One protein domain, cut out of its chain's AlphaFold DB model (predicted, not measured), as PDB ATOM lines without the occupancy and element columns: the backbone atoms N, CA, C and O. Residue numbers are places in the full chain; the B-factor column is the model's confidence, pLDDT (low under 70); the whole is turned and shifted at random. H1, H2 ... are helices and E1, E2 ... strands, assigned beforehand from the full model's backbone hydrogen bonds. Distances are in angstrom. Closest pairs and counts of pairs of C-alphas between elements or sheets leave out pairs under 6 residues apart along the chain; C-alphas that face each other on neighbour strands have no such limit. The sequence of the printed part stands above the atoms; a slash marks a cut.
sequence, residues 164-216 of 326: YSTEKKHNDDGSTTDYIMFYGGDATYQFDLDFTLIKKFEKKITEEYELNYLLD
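Overview. This is residues 164 to 216 of the 326 residues of an uncharacterized protein of Flavobacterium pallidum (UniProt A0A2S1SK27). A single strongly twisted sheet of four antiparallel strands has one short helix, H1, packed on one of its faces, while the other face has no named helix on it. The long hairpin of E1 and E2 reaches toward one end of the longest axis, and the shorter strands E3 and E4 continue the sheet. The printed part has 53 residues, with four named strands and one named helix in the order E1, E2, E3, E4, H1; the sheet's order is E1, E2, E3, E4, and the class is mixed, helices and strands. The whole is compact, with a radius of gyration of the C-alphas of 10.8 A, and spans 33 by 23 by 16 A.

Arrangement. The strands E1, residues 164 to 170, E2, residues 176 to 183, E3, residues 188 to 191, and E4, residues 197 to 201, form a meander, each strand the antiparallel neighbour of the one before. E1 and E2 are a hairpin with 150 degrees between their directions; N 167 and O 179, 2.8 A apart, are within hydrogen-bond range. E2 and E3 are a hairpin at 142 degrees, with N 182 and O 189 within range at 2.8 A. E3 and E4 are a hairpin at 164 degrees, with N 190 and O 199 within range at 2.8 A. The edge strands E1 and E4 are apart. From edge to edge the strands' lines turn by 80 degrees. The helix H1, residues 209 to 215, is on the sheet at a height over the sheet of 7.6 A. It lies over none of the strands, but only just: 2 of its 7 C-alphas fall on E3. The closest C-alphas of E1 and H1 are those of Lys 169 and Leu 215, 7.1 A apart; those of E2 and H1 are Met 181 and Leu 211, 7.9 A apart. In H1, 2 of 3 O i to N i+4 pairs are within hydrogen-bond range.

Along the chain. E1 begins at C-alpha 164, (16.448, -19.870, 27.149), and is 19.4 A long from first to last C-alpha. E2, the longest strand, measures 21.7 A and ends at C-alpha 183, (18.446, -14.360, 25.413). E3 measures 10.1 A and E4 11.3 A. H1 measures 10.5 A and ends at C-alpha 215, (7.059, -12.703, 19.037).

Size, cuts and confidence. The two C-alphas farthest apart are those of Asp 173 and Asp 186, at 33.3 A. The printed part has no cut. The three links between strands are tight, and the link from E4 to H1 is short, with 7 residues. The mean pLDDT of the printed part is 86.4; residue 216 is under 70.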
ATOM      1  N   TYR A 164      17.251 -19.391  28.262       90.94
ATOM      2  CA  TYR A 164      16.448 -19.870  27.149       90.94
ATOM      3  C   TYR A 164      14.975 -19.977  27.551       90.94
ATOM      4  O   TYR A 164      14.672 -20.104  28.736       90.94
ATOM      5  N   SER A 165      14.085 -19.935  26.566       89.62
ATOM      6  CA  SER A 165      12.658 -20.218  26.720       89.62
ATOM      7  C   SER A 165      12.147 -21.036  25.534       89.62
ATOM      8  O   SER A 165      12.655 -20.894  24.418       89.62
ATOM      9  N   THR A 166      11.156 -21.895  25.776       87.81
ATOM     10  CA  THR A 166      10.407 -22.581  24.717       87.81
ATOM     11  C   THR A 166       9.103 -21.828  24.499       87.81
ATOM     12  O   THR A 166       8.211 -21.864  25.344       87.81
ATOM     13  N   GLU A 167       8.988 -21.169  23.353       84.69
ATOM     14  CA  GLU A 167       7.881 -20.274  23.033       84.69
ATOM     15  C   GLU A 167       6.951 -20.893  21.999       84.69
ATOM     16  O   GLU A 167       7.392 -21.598  21.090       84.69
ATOM     17  N   LYS A 168       5.658 -20.579  22.101       83.00
ATOM     18  CA  LYS A 168       4.656 -20.983  21.111       83.00
ATOM     19  C   LYS A 168       4.134 -19.765  20.382       83.00
ATOM     20  O   LYS A 168       3.632 -18.833  21.004       83.00
ATOM     21  N   LYS A 169       4.186 -19.798  19.056       80.19
ATOM     22  CA  LYS A 169       3.548 -18.791  18.213       80.19
ATOM     23  C   LYS A 169       2.274 -19.354  17.609       80.19
ATOM     24  O   LYS A 169       2.296 -20.422  17.000       80.19
ATOM     25  N   HIS A 170       1.187 -18.606  17.741       79.56
ATOM     26  CA  HIS A 170      -0.041 -18.856  17.003       79.56
ATOM     27  C   HIS A 170       0.073 -18.237  15.607       79.56
ATOM     28  O   HIS A 170       0.439 -17.071  15.466       79.56
ATOM     29  N   ASN A 171      -0.199 -19.034  14.580       78.06
ATOM     30  CA  ASN A 171      -0.229 -18.586  13.195       78.06
ATOM     31  C   ASN A 171      -1.647 -18.133  12.817       78.06
ATOM     32  O   ASN A 171      -2.627 -18.533  13.450       78.06
ATOM     33  N   ASP A 172      -1.762 -17.338  11.751       79.12
ATOM     34  CA  ASP A 172      -3.044 -16.780  11.284       79.12
ATOM     35  C   ASP A 172      -4.056 -17.862  10.856       79.12
ATOM     36  O   ASP A 172      -5.264 -17.634  10.865       79.12
ATOM     37  N   ASP A 173      -3.572 -19.058  10.510       81.69
ATOM     38  CA  ASP A 173      -4.383 -20.231  10.160       81.69
ATOM     39  C   ASP A 173      -4.872 -21.037  11.384       81.69
ATOM     40  O   ASP A 173      -5.510 -22.079  11.232       81.69
ATOM     41  N   GLY A 174      -4.572 -20.571  12.602       78.12
ATOM     42  CA  GLY A 174      -4.908 -21.236  13.860       78.12
ATOM     43  C   GLY A 174      -3.944 -22.355  14.268       78.12
ATOM     44  O   GLY A 174      -4.113 -22.936  15.344       78.12
ATOM     45  N   SER A 175      -2.924 -22.660  13.459       83.88
ATOM     46  CA  SER A 175      -1.862 -23.593  13.844       83.88
ATOM     47  C   SER A 175      -0.919 -22.976  14.882       83.88
ATOM     48  O   SER A 175      -0.905 -21.766  15.117       83.88
ATOM     49  N   THR A 176      -0.128 -23.825  15.536       81.62
ATOM     50  CA  THR A 176       0.917 -23.388  16.469       81.62
ATOM     51  C   THR A 176       2.275 -23.851  15.984       81.62
ATOM     52  O   THR A 176       2.415 -24.935  15.414       81.62
ATOM     53  N   THR A 177       3.285 -23.014  16.179       83.88
ATOM     54  CA  THR A 177       4.677 -23.373  15.934       83.88
ATOM     55  C   THR A 177       5.496 -23.089  17.178       83.88
ATOM     56  O   THR A 177       5.449 -21.987  17.723       83.88
ATOM     57  N   ASP A 178       6.240 -24.102  17.604       86.88
ATOM     58  CA  ASP A 178       7.087 -24.041  18.784       86.88
ATOM     59  C   ASP A 178       8.511 -23.636  18.375       86.88
ATOM     60  O   ASP A 178       9.059 -24.137  17.385       86.88
ATOM     61  N   TYR A 179       9.113 -22.742  19.151       89.62
ATOM     62  CA  TYR A 179      10.463 -22.232  18.943       89.62
ATOM     63  C   TYR A 179      11.251 -22.237  20.243       89.62
ATOM     64  O   TYR A 179      10.687 -22.228  21.334       89.62
ATOM     65  N   ILE A 180      12.574 -22.183  20.115       91.75
ATOM     66  CA  ILE A 180      13.474 -22.007  21.250       91.75
ATOM     67  C   ILE A 180      14.125 -20.633  21.127       91.75
ATOM     68  O   ILE A 180      14.772 -20.324  20.122       91.75
ATOM     69  N   MET A 181      13.949 -19.811  22.154       92.19
ATOM     70  CA  MET A 181      14.513 -18.471  22.257       92.19
ATOM     71  C   MET A 181      15.714 -18.491  23.195       92.19
ATOM     72  O   MET A 181      15.592 -18.952  24.323       92.19
ATOM     73  N   PHE A 182      16.851 -17.948  22.767       93.25
ATOM     74  CA  PHE A 182      18.032 -17.724  23.606       93.25
ATOM     75  C   PHE A 182      18.256 -16.227  23.797       93.25
ATOM     76  O   PHE A 182      18.286 -15.491  22.810       93.25
ATOM     77  N   TYR A 183      18.402 -15.781  25.047       93.38
ATOM     78  CA  TYR A 183      18.446 -14.360  25.413       93.38
ATOM     79  C   TYR A 183      19.356 -14.086  26.627       93.38
ATOM     80  O   TYR A 183      19.981 -14.991  27.190       93.38
ATOM     81  N   GLY A 184      19.484 -12.816  27.020       90.38
ATOM     82  CA  GLY A 184      20.367 -12.367  28.103       90.38
ATOM     83  C   GLY A 184      21.832 -12.146  27.698       90.38
ATOM     84  O   GLY A 184      22.640 -11.781  28.555       90.38
ATOM     85  N   GLY A 185      22.163 -12.359  26.420       90.62
ATOM     86  CA  GLY A 185      23.425 -11.963  25.782       90.62
ATOM     87  C   GLY A 185      23.301 -10.621  25.050       90.62
ATOM     88  O   GLY A 185      22.415  -9.815  25.356       90.62
ATOM     89  N   ASP A 186      24.172 -10.382  24.070       90.12
ATOM     90  CA  ASP A 186      24.125  -9.156  23.253       90.12
ATOM     91  C   ASP A 186      22.994  -9.161  22.211       90.12
ATOM     92  O   ASP A 186      22.534  -8.102  21.779       90.12
ATOM     93  N   ALA A 187      22.502 -10.344  21.841       91.88
ATOM     94  CA  ALA A 187      21.390 -10.528  20.918       91.88
ATOM     95  C   ALA A 187      20.423 -11.608  21.416       91.88
ATOM     96  O   ALA A 187      20.745 -12.408  22.295       91.88
ATOM     97  N   THR A 188      19.234 -11.635  20.816       93.38
ATOM     98  CA  THR A 188      18.252 -12.703  21.025       93.38
ATOM     99  C   THR A 188      18.198 -13.591  19.788       93.38
ATOM    100  O   THR A 188      18.111 -13.091  18.665       93.38
ATOM    101  N   TYR A 189      18.229 -14.907  19.974       94.12
ATOM    102  CA  TYR A 189      18.246 -15.877  18.881       94.12
ATOM    103  C   TYR A 189      17.023 -16.783  18.950       94.12
ATOM    104  O   TYR A 189      16.743 -17.366  19.992       94.12
ATOM    105  N   GLN A 190      16.328 -16.924  17.827       93.56
ATOM    106  CA  GLN A 190      15.188 -17.814  17.657       93.56
ATOM    107  C   GLN A 190      15.594 -19.006  16.798       93.56
ATOM    108  O   GLN A 190      16.026 -18.835  15.655       93.56
ATOM    109  N   PHE A 191      15.398 -20.202  17.334       93.81
ATOM    110  CA  PHE A 191      15.646 -21.473  16.668       93.81
ATOM    111  C   PHE A 191      14.352 -22.275  16.523       93.81
ATOM    112  O   PHE A 191      13.408 -22.099  17.297       93.81
ATOM    113  N   ASP A 192      14.319 -23.177  15.545       91.31
ATOM    114  CA  ASP A 192      13.343 -24.265  15.537       91.31
ATOM    115  C   ASP A 192      13.705 -25.341  16.584       91.31
ATOM    116  O   ASP A 192      14.739 -25.279  17.257       91.31
ATOM    117  N   LEU A 193      12.856 -26.363  16.718       89.25
ATOM    118  CA  LEU A 193      13.078 -27.476  17.650       89.25
ATOM    119  C   LEU A 193      14.229 -28.422  17.248       89.25
ATOM    120  O   LEU A 193      14.612 -29.286  18.037       89.25
ATOM    121  N   ASP A 194      14.768 -28.290  16.035       89.56
ATOM    122  CA  ASP A 194      15.937 -29.029  15.550       89.56
ATOM    123  C   ASP A 194      17.230 -28.194  15.630       89.56
ATOM    124  O   ASP A 194      18.292 -28.650  15.190       89.56
ATOM    125  N   PHE A 195      17.160 -27.021  16.273       91.19
ATOM    126  CA  PHE A 195      18.242 -26.051  16.432       91.19
ATOM    127  C   PHE A 195      18.750 -25.438  15.118       91.19
ATOM    128  O   PHE A 195      19.890 -24.985  15.028       91.19
ATOM    129  N   THR A 196      17.894 -25.323  14.106       92.12
ATOM    130  CA  THR A 196      18.148 -24.450  12.954       92.12
ATOM    131  C   THR A 196      17.819 -23.010  13.330       92.12
ATOM    132  O   THR A 196      16.726 -22.720  13.817       92.12
ATOM    133  N   LEU A 197      18.760 -22.085  13.115       94.00
ATOM    134  CA  LEU A 197      18.529 -20.665  13.381       94.00
ATOM    135  C   LEU A 197      17.465 -20.124  12.418       94.00
ATOM    136  O   LEU A 197      17.663 -20.128  11.205       94.00
ATOM    137  N   ILE A 198      16.369 -19.610  12.971       93.38
ATOM    138  CA  ILE A 198      15.292 -18.956  12.220       93.38
ATOM    139  C   ILE A 198      15.586 -17.465  12.101       93.38
ATOM    140  O   ILE A 198      15.498 -16.888  11.018       93.38
ATOM    141  N   LYS A 199      15.908 -16.822  13.231       92.56
ATOM    142  CA  LYS A 199      16.067 -15.369  13.286       92.56
ATOM    143  C   LYS A 199      17.005 -14.936  14.403       92.56
ATOM    144  O   LYS A 199      16.983 -15.484  15.501       92.56
ATOM    145  N   LYS A 200      17.793 -13.899  14.128       94.06
ATOM    146  CA  LYS A 200      18.543 -13.135  15.125       94.06
ATOM    147  C   LYS A 200      17.878 -11.770  15.293       94.06
ATOM    148  O   LYS A 200      17.559 -11.111  14.303       94.06
ATOM    149  N   PHE A 201      17.689 -11.348  16.532       90.12
ATOM    150  CA  PHE A 201      17.203 -10.024  16.885       90.12
ATOM    151  C   PHE A 201      18.334  -9.262  17.572       90.12
ATOM    152  O   PHE A 201      18.825  -9.688  18.613       90.12
ATOM    153  N   GLU A 202      18.704  -8.101  17.032       87.06
ATOM    154  CA  GLU A 202      19.727  -7.213  17.617       87.06
ATOM    155  C   GLU A 202      19.228  -6.473  18.879       87.06
ATOM    156  O   GLU A 202      19.838  -5.515  19.343       87.06
ATOM    157  N   LYS A 203      18.082  -6.889  19.434       82.00
ATOM    158  CA  LYS A 203      17.545  -6.368  20.687       82.00
ATOM    159  C   LYS A 203      18.076  -7.211  21.841       82.00
ATOM    160  O   LYS A 203      17.842  -8.423  21.896       82.00
ATOM    161  N   LYS A 204      18.721  -6.541  22.792       86.31
ATOM    162  CA  LYS A 204      19.087  -7.119  24.081       86.31
ATOM    163  C   LYS A 204      17.830  -7.311  24.923       86.31
ATOM    164  O   LYS A 204      17.235  -6.333  25.366       86.31
ATOM    165  N   ILE A 205      17.433  -8.564  25.098       86.62
ATOM    166  CA  ILE A 205      16.354  -8.971  25.998       86.62
ATOM    167  C   ILE A 205      16.991  -9.555  27.248       86.62
ATOM    168  O   ILE A 205      17.853 -10.434  27.148       86.62
ATOM    169  N   THR A 206      16.591  -9.051  28.412       85.81
ATOM    170  CA  THR A 206      17.108  -9.522  29.705       85.81
ATOM    171  C   THR A 206      16.081 -10.311  30.496       85.81
ATOM    172  O   THR A 206      16.484 -11.108  31.334       85.81
ATOM    173  N   GLU A 207      14.793 -10.130  30.199       84.12
ATOM    174  CA  GLU A 207      13.682 -10.738  30.932       84.12
ATOM    175  C   GLU A 207      12.771 -11.540  29.992       84.12
ATOM    176  O   GLU A 207      12.485 -11.120  28.871       84.12
ATOM    177  N   GLU A 208      12.268 -12.684  30.463       82.75
ATOM    178  CA  GLU A 208      11.463 -13.618  29.659       82.75
ATOM    179  C   GLU A 208      10.194 -12.971  29.083       82.75
ATOM    180  O   GLU A 208       9.869 -13.160  27.913       82.75
ATOM    181  N   TYR A 209       9.504 -12.127  29.862       81.69
ATOM    182  CA  TYR A 209       8.262 -11.482  29.418       81.69
ATOM    183  C   TYR A 209       8.455 -10.587  28.180       81.69
ATOM    184  O   TYR A 209       7.496 -10.328  27.449       81.69
ATOM    185  N   GLU A 210       9.675 -10.104  27.920       83.38
ATOM    186  CA  GLU A 210       9.983  -9.280  26.750       83.38
ATOM    187  C   GLU A 210      10.001 -10.085  25.445       83.38
ATOM    188  O   GLU A 210       9.828  -9.503  24.369       83.38
ATOM    189  N   LEU A 211      10.168 -11.411  25.530       83.75
ATOM    190  CA  LEU A 211      10.082 -12.322  24.387       83.75
ATOM    191  C   LEU A 211       8.665 -12.347  23.809       83.75
ATOM    192  O   LEU A 211       8.507 -12.329  22.591       83.75
ATOM    193  N   ASN A 212       7.642 -12.285  24.664       75.00
ATOM    194  CA  ASN A 212       6.245 -12.249  24.226       75.00
ATOM    195  C   ASN A 212       5.966 -11.023  23.349       75.00
ATOM    196  O   ASN A 212       5.408 -11.152  22.263       75.00
ATOM    197  N   TYR A 213       6.449  -9.843  23.754       76.12
ATOM    198  CA  TYR A 213       6.326  -8.622  22.947       76.12
ATOM    199  C   TYR A 213       7.107  -8.685  21.630       76.12
ATOM    200  O   TYR A 213       6.762  -7.992  20.673       76.12
ATOM    201  N   LEU A 214       8.185  -9.472  21.585       78.06
ATOM    202  CA  LEU A 214       8.993  -9.662  20.385       78.06
ATOM    203  C   LEU A 214       8.306 -10.592  19.374       78.06
ATOM    204  O   LEU A 214       8.389 -10.349  18.168       78.06
ATOM    205  N   LEU A 215       7.671 -11.659  19.859       74.62
ATOM    206  CA  LEU A 215       7.059 -12.703  19.037       74.62
ATOM    207  C   LEU A 215       5.629 -12.362  18.612       74.62
ATOM    208  O   LEU A 215       5.228 -12.724  17.504       74.62
ATOM    209  N   ASP A 216       4.892 -11.639  19.456       69.75
ATOM    210  CA  ASP A 216       3.519 -11.211  19.204       69.75
ATOM    211  C   ASP A 216       3.269  -9.802  19.784       69.75
ATOM    212  O   ASP A 216       2.761  -9.643  20.898       69.75
TER     213      ASP A 216